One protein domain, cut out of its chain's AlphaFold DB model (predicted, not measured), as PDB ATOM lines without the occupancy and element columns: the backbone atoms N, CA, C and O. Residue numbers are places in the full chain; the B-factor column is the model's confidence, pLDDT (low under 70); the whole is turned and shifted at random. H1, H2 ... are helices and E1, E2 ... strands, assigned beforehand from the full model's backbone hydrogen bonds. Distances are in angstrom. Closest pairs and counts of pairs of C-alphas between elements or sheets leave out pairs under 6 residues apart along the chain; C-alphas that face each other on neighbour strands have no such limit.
ATOM      1  N   ALA A  62     147.671 153.529 164.232       98.06
ATOM      2  CA  ALA A  62     147.371 153.970 165.593       98.06
ATOM      3  C   ALA A  62     148.156 153.098 166.592       98.06
ATOM      4  O   ALA A  62     147.825 151.918 166.704       98.06
ATOM      5  N   PRO A  63     149.208 153.616 167.262       98.31
ATOM      6  CA  PRO A  63     150.047 152.801 168.135       98.31
ATOM      7  C   PRO A  63     149.346 152.394 169.427       98.31
ATOM      8  O   PRO A  63     148.616 153.184 170.020       98.31
ATOM      9  N   GLU A  64     149.636 151.183 169.884       98.12
ATOM     10  CA  GLU A  64     149.181 150.626 171.148       98.12
ATOM     11  C   GLU A  64     150.248 149.703 171.755       98.12
ATOM     12  O   GLU A  64     151.194 149.252 171.096       98.12
ATOM     13  N   LYS A  65     150.115 149.447 173.053       97.50
ATOM     14  CA  LYS A  65     150.966 148.494 173.767       97.50
ATOM     15  C   LYS A  65     150.440 147.076 173.559       97.50
ATOM     16  O   LYS A  65     149.231 146.875 173.477       97.50
ATOM     17  N   ILE A  66     151.343 146.097 173.530       96.06
ATOM     18  CA  ILE A  66     150.964 144.674 173.477       96.06
ATOM     19  C   ILE A  66     150.151 144.287 174.722       96.06
ATOM     20  O   ILE A  66     149.129 143.615 174.604       96.06
ATOM     21  N   SER A  67     150.587 144.743 175.902       94.06
ATOM     22  CA  SER A  67     149.857 144.613 177.166       94.06
ATOM     23  C   SER A  67     149.997 145.889 178.013       94.06
ATOM     24  O   SER A  67     150.869 146.722 177.730       94.06
ATOM     25  N   PRO A  68     149.166 146.071 179.057       93.81
ATOM     26  CA  PRO A  68     149.289 147.188 179.992       93.81
ATOM     27  C   PRO A  68     150.659 147.286 180.675       93.81
ATOM     28  O   PRO A  68     151.095 148.401 180.957       93.81
ATOM     29  N   ASP A  69     151.340 146.155 180.868       92.38
ATOM     30  CA  ASP A  69     152.629 146.063 181.570       92.38
ATOM     31  C   ASP A  69     153.826 146.413 180.679       92.38
ATOM     32  O   ASP A  69     154.931 146.648 181.168       92.38
ATOM     33  N   HIS A  70     153.631 146.480 179.358       92.25
ATOM     34  CA  HIS A  70     154.672 146.985 178.472       92.25
ATOM     35  C   HIS A  70     154.877 148.490 178.687       92.25
ATOM     36  O   HIS A  70     153.943 149.255 178.945       92.25
ATOM     37  N   ASN A  71     156.123 148.921 178.495       93.44
ATOM     38  CA  ASN A  71     156.528 150.321 178.629       93.44
ATOM     39  C   ASN A  71     156.501 151.094 177.305       93.44
ATOM     40  O   ASN A  71     156.714 152.301 177.305       93.44
ATOM     41  N   VAL A  72     156.285 150.420 176.173       96.00
ATOM     42  CA  VAL A  72     156.341 151.025 174.837       96.00
ATOM     43  C   VAL A  72     155.281 150.423 173.918       96.00
ATOM     44  O   VAL A  72     154.974 149.233 173.999       96.00
ATOM     45  N   CYS A  73     154.722 151.246 173.035       98.12
ATOM     46  CA  CYS A  73     153.870 150.799 171.948       98.12
ATOM     47  C   CYS A  73     154.695 150.041 170.906       98.12
ATOM     48  O   CYS A  73     155.679 150.555 170.367       98.12
ATOM     49  N   SER A  74     154.255 148.833 170.583       98.00
ATOM     50  CA  SER A  74     154.945 147.918 169.666       98.00
ATOM     51  C   SER A  74     154.003 147.253 168.664       98.00
ATOM     52  O   SER A  74     154.450 146.483 167.815       98.00
ATOM     53  N   ILE A  75     152.711 147.578 168.714       98.44
ATOM     54  CA  ILE A  75     151.713 147.157 167.733       98.44
ATOM     55  C   ILE A  75     150.752 148.310 167.423       98.44
ATOM     56  O   ILE A  75     150.709 149.307 168.138       98.44
ATOM     57  N   GLY A  76     149.983 148.213 166.340       98.31
ATOM     58  CA  GLY A  76     148.991 149.235 166.023       98.31
ATOM     59  C   GLY A  76     148.185 148.961 164.764       98.31
ATOM     60  O   GLY A  76     148.674 148.349 163.814       98.31
ATOM     61  N   PHE A  77     146.945 149.444 164.729       98.44
ATOM     62  CA  PHE A  77     146.043 149.207 163.604       98.44
ATOM     63  C   PHE A  77     146.152 150.304 162.540       98.44
ATOM     64  O   PHE A  77     146.021 151.495 162.830       98.44
ATOM     65  N   CYS A  78     146.331 149.903 161.281       97.94
ATOM     66  CA  CYS A  78     146.223 150.774 160.116       97.94
ATOM     67  C   CYS A  78     144.815 150.670 159.519       97.94
ATOM     68  O   CYS A  78     144.492 149.730 158.785       97.94
ATOM     69  N   LYS A  79     143.972 151.678 159.781       96.00
ATOM     70  CA  LYS A  79     142.583 151.711 159.281       96.00
ATOM     71  C   LYS A  79     142.498 151.737 157.752       96.00
ATOM     72  O   LYS A  79     141.541 151.210 157.190       96.00
ATOM     73  N   LYS A  80     143.484 152.351 157.089       95.44
ATOM     74  CA  LYS A  80     143.545 152.453 155.624       95.44
ATOM     75  C   LYS A  80     143.743 151.081 154.979       95.44
ATOM     76  O   LYS A  80     143.011 150.740 154.056       95.44
ATOM     77  N   ASP A  81     144.694 150.308 155.495       96.38
ATOM     78  CA  ASP A  81     145.084 149.025 154.906       96.38
ATOM     79  C   ASP A  81     144.315 147.841 155.508       96.38
ATOM     80  O   ASP A  81     144.404 146.732 154.990       96.38
ATOM     81  N   LYS A  82     143.545 148.076 156.584       97.81
ATOM     82  CA  LYS A  82     142.862 147.052 157.394       97.81
ATOM     83  C   LYS A  82     143.840 145.978 157.878       97.81
ATOM     84  O   LYS A  82     143.583 144.781 157.758       97.81
ATOM     85  N   LYS A  83     144.983 146.430 158.397       98.44
ATOM     86  CA  LYS A  83     146.085 145.584 158.863       98.44
ATOM     87  C   LYS A  83     146.567 146.006 160.241       98.44
ATOM     88  O   LYS A  83     146.545 147.190 160.571       98.44
ATOM     89  N   TRP A  84     147.052 145.039 160.999       98.62
ATOM     90  CA  TRP A  84     147.779 145.230 162.243       98.62
ATOM     91  C   TRP A  84     149.276 145.241 161.973       98.62
ATOM     92  O   TRP A  84     149.808 144.323 161.360       98.62
ATOM     93  N   ALA A  85     149.959 146.291 162.406       98.44
ATOM     94  CA  ALA A  85     151.406 146.370 162.382       98.44
ATOM     95  C   ALA A  85     151.968 145.877 163.715       98.44
ATOM     96  O   ALA A  85     151.425 146.223 164.761       98.44
ATOM     97  N   GLY A  86     153.060 145.119 163.666       97.94
ATOM     98  CA  GLY A  86     153.922 144.834 164.811       97.94
ATOM     99  C   GLY A  86     155.334 145.319 164.514       97.94
ATOM    100  O   GLY A  86     155.792 145.218 163.370       97.94
ATOM    101  N   TRP A  87     156.018 145.888 165.503       97.25
ATOM    102  CA  TRP A  87     157.372 146.406 165.335       97.25
ATOM    103  C   TRP A  87     158.221 146.334 166.598       97.25
ATOM    104  O   TRP A  87     157.733 146.288 167.724       97.25
ATOM    105  N   SER A  88     159.525 146.427 166.371       94.38
ATOM    106  CA  SER A  88     160.545 146.666 167.380       94.38
ATOM    107  C   SER A  88     161.643 147.578 166.815       94.38
ATOM    108  O   SER A  88     161.506 148.190 165.748       94.38
ATOM    109  N   HIS A  89     162.768 147.660 167.521       89.62
ATOM    110  CA  HIS A  89     163.984 148.269 166.997       89.62
ATOM    111  C   HIS A  89     164.577 147.495 165.797       89.62
ATOM    112  O   HIS A  89     165.234 148.115 164.963       89.62
ATOM    113  N   ARG A  90     164.310 146.181 165.668       91.88
ATOM    114  CA  ARG A  90     164.855 145.302 164.612       91.88
ATOM    115  C   ARG A  90     164.050 145.307 163.315       91.88
ATOM    116  O   ARG A  90     164.611 145.058 162.253       91.88
ATOM    117  N   GLY A  91     162.749 145.589 163.363       93.44
ATOM    118  CA  GLY A  91     161.915 145.541 162.163       93.44
ATOM    119  C   GLY A  91     160.451 145.893 162.397       93.44
ATOM    120  O   GLY A  91     160.023 146.109 163.527       93.44
ATOM    121  N   MET A  92     159.689 145.963 161.306       96.56
ATOM    122  CA  MET A  92     158.237 146.152 161.313       96.56
ATOM    123  C   MET A  92     157.600 145.311 160.212       96.56
ATOM    124  O   MET A  92     158.099 145.295 159.085       96.56
ATOM    125  N   PHE A  93     156.462 144.694 160.511       97.44
ATOM    126  CA  PHE A  93     155.645 143.997 159.526       97.44
ATOM    127  C   PHE A  93     154.152 144.262 159.750       97.44
ATOM    128  O   PHE A  93     153.745 144.629 160.851       97.44
ATOM    129  N   MET A  94     153.341 144.119 158.698       98.00
ATOM    130  CA  MET A  94     151.892 144.336 158.747       98.00
ATOM    131  C   MET A  94     151.127 143.078 158.343       98.00
ATOM    132  O   MET A  94     151.308 142.556 157.242       98.00
ATOM    133  N   PHE A  95     150.207 142.663 159.201       98.31
ATOM    134  CA  PHE A  95     149.385 141.471 159.075       98.31
ATOM    135  C   PHE A  95     147.931 141.861 158.812       98.31
ATOM    136  O   PHE A  95     147.413 142.810 159.392       98.31
ATOM    137  N   GLY A  96     147.260 141.145 157.921       98.31
ATOM    138  CA  GLY A  96     145.830 141.293 157.664       98.31
ATOM    139  C   GLY A  96     145.172 139.931 157.524       98.31
ATOM    140  O   GLY A  96     145.834 138.903 157.638       98.31
ATOM    141  N   ILE A  97     143.875 139.922 157.225       98.44
ATOM    142  CA  ILE A  97     143.175 138.679 156.887       98.44
ATOM    143  C   ILE A  97     143.882 138.019 155.689       98.44
ATOM    144  O   ILE A  97     144.173 138.679 154.687       98.44
ATOM    145  N   GLY A  98     144.188 136.729 155.813       98.19
ATOM    146  CA  GLY A  98     144.946 135.928 154.853       98.19
ATOM    147  C   GLY A  98     146.466 135.932 155.058       98.19
ATOM    148  O   GLY A  98     147.164 135.206 154.346       98.19
ATOM    149  N   SER A  99     146.999 136.712 156.008       97.81
ATOM    150  CA  SER A  99     148.402 136.601 156.425       97.81
ATOM    151  C   SER A  99     148.688 135.208 156.980       97.81
ATOM    152  O   SER A  99     147.831 134.615 157.629       97.81
ATOM    153  N   LYS A 100     149.888 134.690 156.712       97.81
ATOM    154  CA  LYS A 100     150.316 133.348 157.117       97.81
ATOM    155  C   LYS A 100     151.580 133.443 157.954       97.81
ATOM    156  O   LYS A 100     152.457 134.231 157.605       97.81
ATOM    157  N   THR A 101     151.670 132.596 158.967       96.56
ATOM    158  CA  THR A 101     152.874 132.371 159.766       96.56
ATOM    159  C   THR A 101     153.359 130.954 159.513       96.56
ATOM    160  O   THR A 101     152.571 130.008 159.585       96.56
ATOM    161  N   TRP A 175     149.900 128.937 160.960       97.19
ATOM    162  CA  TRP A 175     148.490 129.301 160.860       97.19
ATOM    163  C   TRP A 175     148.257 130.493 159.925       97.19
ATOM    164  O   TRP A 175     149.187 131.202 159.533       97.19
ATOM    165  N   THR A 176     147.000 130.681 159.518       98.12
ATOM    166  CA  THR A 176     146.548 131.795 158.670       98.12
ATOM    167  C   THR A 176     145.545 132.634 159.452       98.12
ATOM    168  O   THR A 176     144.656 132.070 160.075       98.12
ATOM    169  N   ALA A 177     145.674 133.961 159.423       98.12
ATOM    170  CA  ALA A 177     144.709 134.850 160.061       98.12
ATOM    171  C   ALA A 177     143.413 134.903 159.238       98.12
ATOM    172  O   ALA A 177     143.408 135.392 158.108       98.12
ATOM    173  N   GLU A 178     142.309 134.436 159.801       98.19
ATOM    174  CA  GLU A 178     140.970 134.482 159.209       98.19
ATOM    175  C   GLU A 178     140.214 135.750 159.627       98.19
ATOM    176  O   GLU A 178     139.336 136.231 158.908       98.19
ATOM    177  N   THR A 179     140.597 136.343 160.761       98.25
ATOM    178  CA  THR A 179     139.988 137.566 161.303       98.25
ATOM    179  C   THR A 179     141.004 138.690 161.533       98.25
ATOM    180  O   THR A 179     142.222 138.499 161.476       98.25
ATOM    181  N   LEU A 180     140.511 139.908 161.788       98.00
ATOM    182  CA  LEU A 180     141.378 141.032 162.168       98.00
ATOM    183  C   LEU A 180     141.989 140.856 163.560       98.00
ATOM    184  O   LEU A 180     143.119 141.292 163.766       98.00
ATOM    185  N   ASP A 181     141.280 140.214 164.485       98.06
ATOM    186  CA  ASP A 181     141.803 139.930 165.825       98.06
ATOM    187  C   ASP A 181     142.940 138.911 165.752       98.06
ATOM    188  O   ASP A 181     143.956 139.030 166.426       98.06
ATOM    189  N   GLU A 182     142.836 137.962 164.832       97.88
ATOM    190  CA  GLU A 182     143.919 137.043 164.514       97.88
ATOM    191  C   GLU A 182     145.118 137.733 163.859       97.88
ATOM    192  O   GLU A 182     146.261 137.496 164.244       97.88
ATOM    193  N   ALA A 183     144.884 138.661 162.932       98.06
ATOM    194  CA  ALA A 183     145.967 139.485 162.402       98.06
ATOM    195  C   ALA A 183     146.644 140.328 163.505       98.06
ATOM    196  O   ALA A 183     147.855 140.552 163.451       98.06
ATOM    197  N   ARG A 184     145.890 140.763 164.527       98.00
ATOM    198  CA  ARG A 184     146.437 141.430 165.719       98.00
ATOM    199  C   ARG A 184     147.339 140.496 166.518       98.00
ATOM    200  O   ARG A 184     148.430 140.913 166.894       98.00
ATOM    201  N   LEU A 185     146.921 139.251 166.745       97.12
ATOM    202  CA  LEU A 185     147.748 138.247 167.422       97.12
ATOM    203  C   LEU A 185     149.061 137.998 166.664       97.12
ATOM    204  O   LEU A 185     150.119 138.039 167.279       97.12
ATOM    205  N   MET A 186     149.033 137.890 165.329       97.62
ATOM    206  CA  MET A 186     150.268 137.783 164.532       97.62
ATOM    207  C   MET A 186     151.192 138.995 164.700       97.62
ATOM    208  O   MET A 186     152.410 138.844 164.774       97.62
ATOM    209  N   ALA A 187     150.631 140.207 164.769       97.88
ATOM    210  CA  ALA A 187     151.413 141.413 165.024       97.88
ATOM    211  C   ALA A 187     152.058 141.400 166.419       97.88
ATOM    212  O   ALA A 187     153.202 141.833 166.555       97.88
ATOM    213  N   ILE A 188     151.350 140.882 167.429       96.94
ATOM    214  CA  ILE A 188     151.869 140.687 168.789       96.94
ATOM    215  C   ILE A 188     153.013 139.672 168.787       96.94
ATOM    216  O   ILE A 188     154.087 139.986 169.299       96.94
ATOM    217  N   ASP A 189     152.814 138.502 168.181       95.94
ATOM    218  CA  ASP A 189     153.823 137.439 168.124       95.94
ATOM    219  C   ASP A 189     155.078 137.916 167.394       95.94
ATOM    220  O   ASP A 189     156.195 137.746 167.882       95.94
ATOM    221  N   PHE A 190     154.900 138.609 166.266       96.81
ATOM    222  CA  PHE A 190     156.001 139.236 165.546       96.81
ATOM    223  C   PHE A 190     156.738 140.245 166.422       96.81
ATOM    224  O   PHE A 190     157.959 140.174 166.536       96.81
ATOM    225  N   ALA A 191     156.017 141.174 167.055       96.38
ATOM    226  CA  ALA A 191     156.626 142.199 167.889       96.38
ATOM    227  C   ALA A 191     157.396 141.589 169.071       96.38
ATOM    228  O   ALA A 191     158.499 142.050 169.352       96.38
ATOM    229  N   LYS A 192     156.882 140.529 169.708       92.81
ATOM    230  CA  LYS A 192     157.599 139.769 170.746       92.81
ATOM    231  C   LYS A 192     158.856 139.091 170.188       92.81
ATOM    232  O   LYS A 192     159.923 139.241 170.770       92.81
ATOM    233  N   GLY A 193     158.761 138.411 169.043       90.56
ATOM    234  CA  GLY A 193     159.886 137.688 168.438       90.56
ATOM    235  C   GLY A 193     160.997 138.587 167.883       90.56
ATOM    236  O   GLY A 193     162.157 138.172 167.803       90.56
ATOM    237  N   VAL A 194     160.672 139.840 167.538       90.75
ATOM    238  CA  VAL A 194     161.652 140.847 167.100       90.75
ATOM    239  C   VAL A 194     162.067 141.843 168.190       90.75
ATOM    240  O   VAL A 194     162.907 142.701 167.907       90.75
ATOM    241  N   SER A 195     161.519 141.775 169.406       83.94
ATOM    242  CA  SER A 195     161.923 142.666 170.512       83.94
ATOM    243  C   SER A 195     163.279 142.316 171.106       83.94
ATOM    244  O   SER A 195     163.785 141.208 170.819       83.94
TER     245      SER A 195
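What this domain is: This is residues 62 to 101 and 175 to 195 of the 195 residues of an uncharacterized protein of marine sediment metagenome (UniProt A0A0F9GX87). One helix, H1, covers one face of a small four-strand sheet and runs along its strands, chiefly over E3; the link from E1 to E2 loops out at one end. The printed part has 61 residues with four named strands and then one named helix, in the order E1 E2 E3 E4 H1. The sheet's order is E1 - E2 - E3 - E4, antiparallel, and the class is mixed, helices and strands. The whole is compact, with a radius of gyration of the C-alphas of 10.6 A and spans of 29 by 22 by 19 A.

How they stand to each other: Start at edge strand E1, residues 62 to 64, which meets E2, residues 75 to 78, only at a point: C-alphas 63 and 76 face each other at 4.3 A. E2 and E3, residues 83 to 87, form an antiparallel hairpin at 149 degrees; look for N 78 and O 83, 2.8 A apart. E3 and edge strand E4, residues 92 to 95, form the next hairpin, antiparallel at 155 degrees, with N 84 and O 95 at 2.8 A. E2, E3 and E4 are a meander, each strand the antiparallel neighbour of the one before. H1, residues 180 to 194, is on the sheet at a height over the sheet of 7.3 A. It lies over E3 and only just not over E4, on which 2 of its C-alphas fall; it runs along the strands, at 12 degrees to E3 on the local plane. The closest C-alphas of E3 and H1 are those of Gly 86 and Ala 187, 4.2 A apart. Every O i to N i+4 pair in H1 is within hydrogen-bond range.

Where its parts are: Find C-alpha 62 at (147.371, 153.970, 165.593), where E1 begins its 6.7 A. E2 measures 10.1 A, E3 13.0 A and E4 10.3 A. H1 runs 20.9 A to C-alpha 194 at (161.652, 140.847, 167.100).

The domain as a whole: The C-alphas farthest apart, Asn 71 and Gly 98, are 30.1 A apart. Residues 102 to 174 are not printed; C-alphas 101 and 175 are 5.5 A apart across this cut. Of the links printed whole, none is long. No printed residue is under 70 in pLDDT.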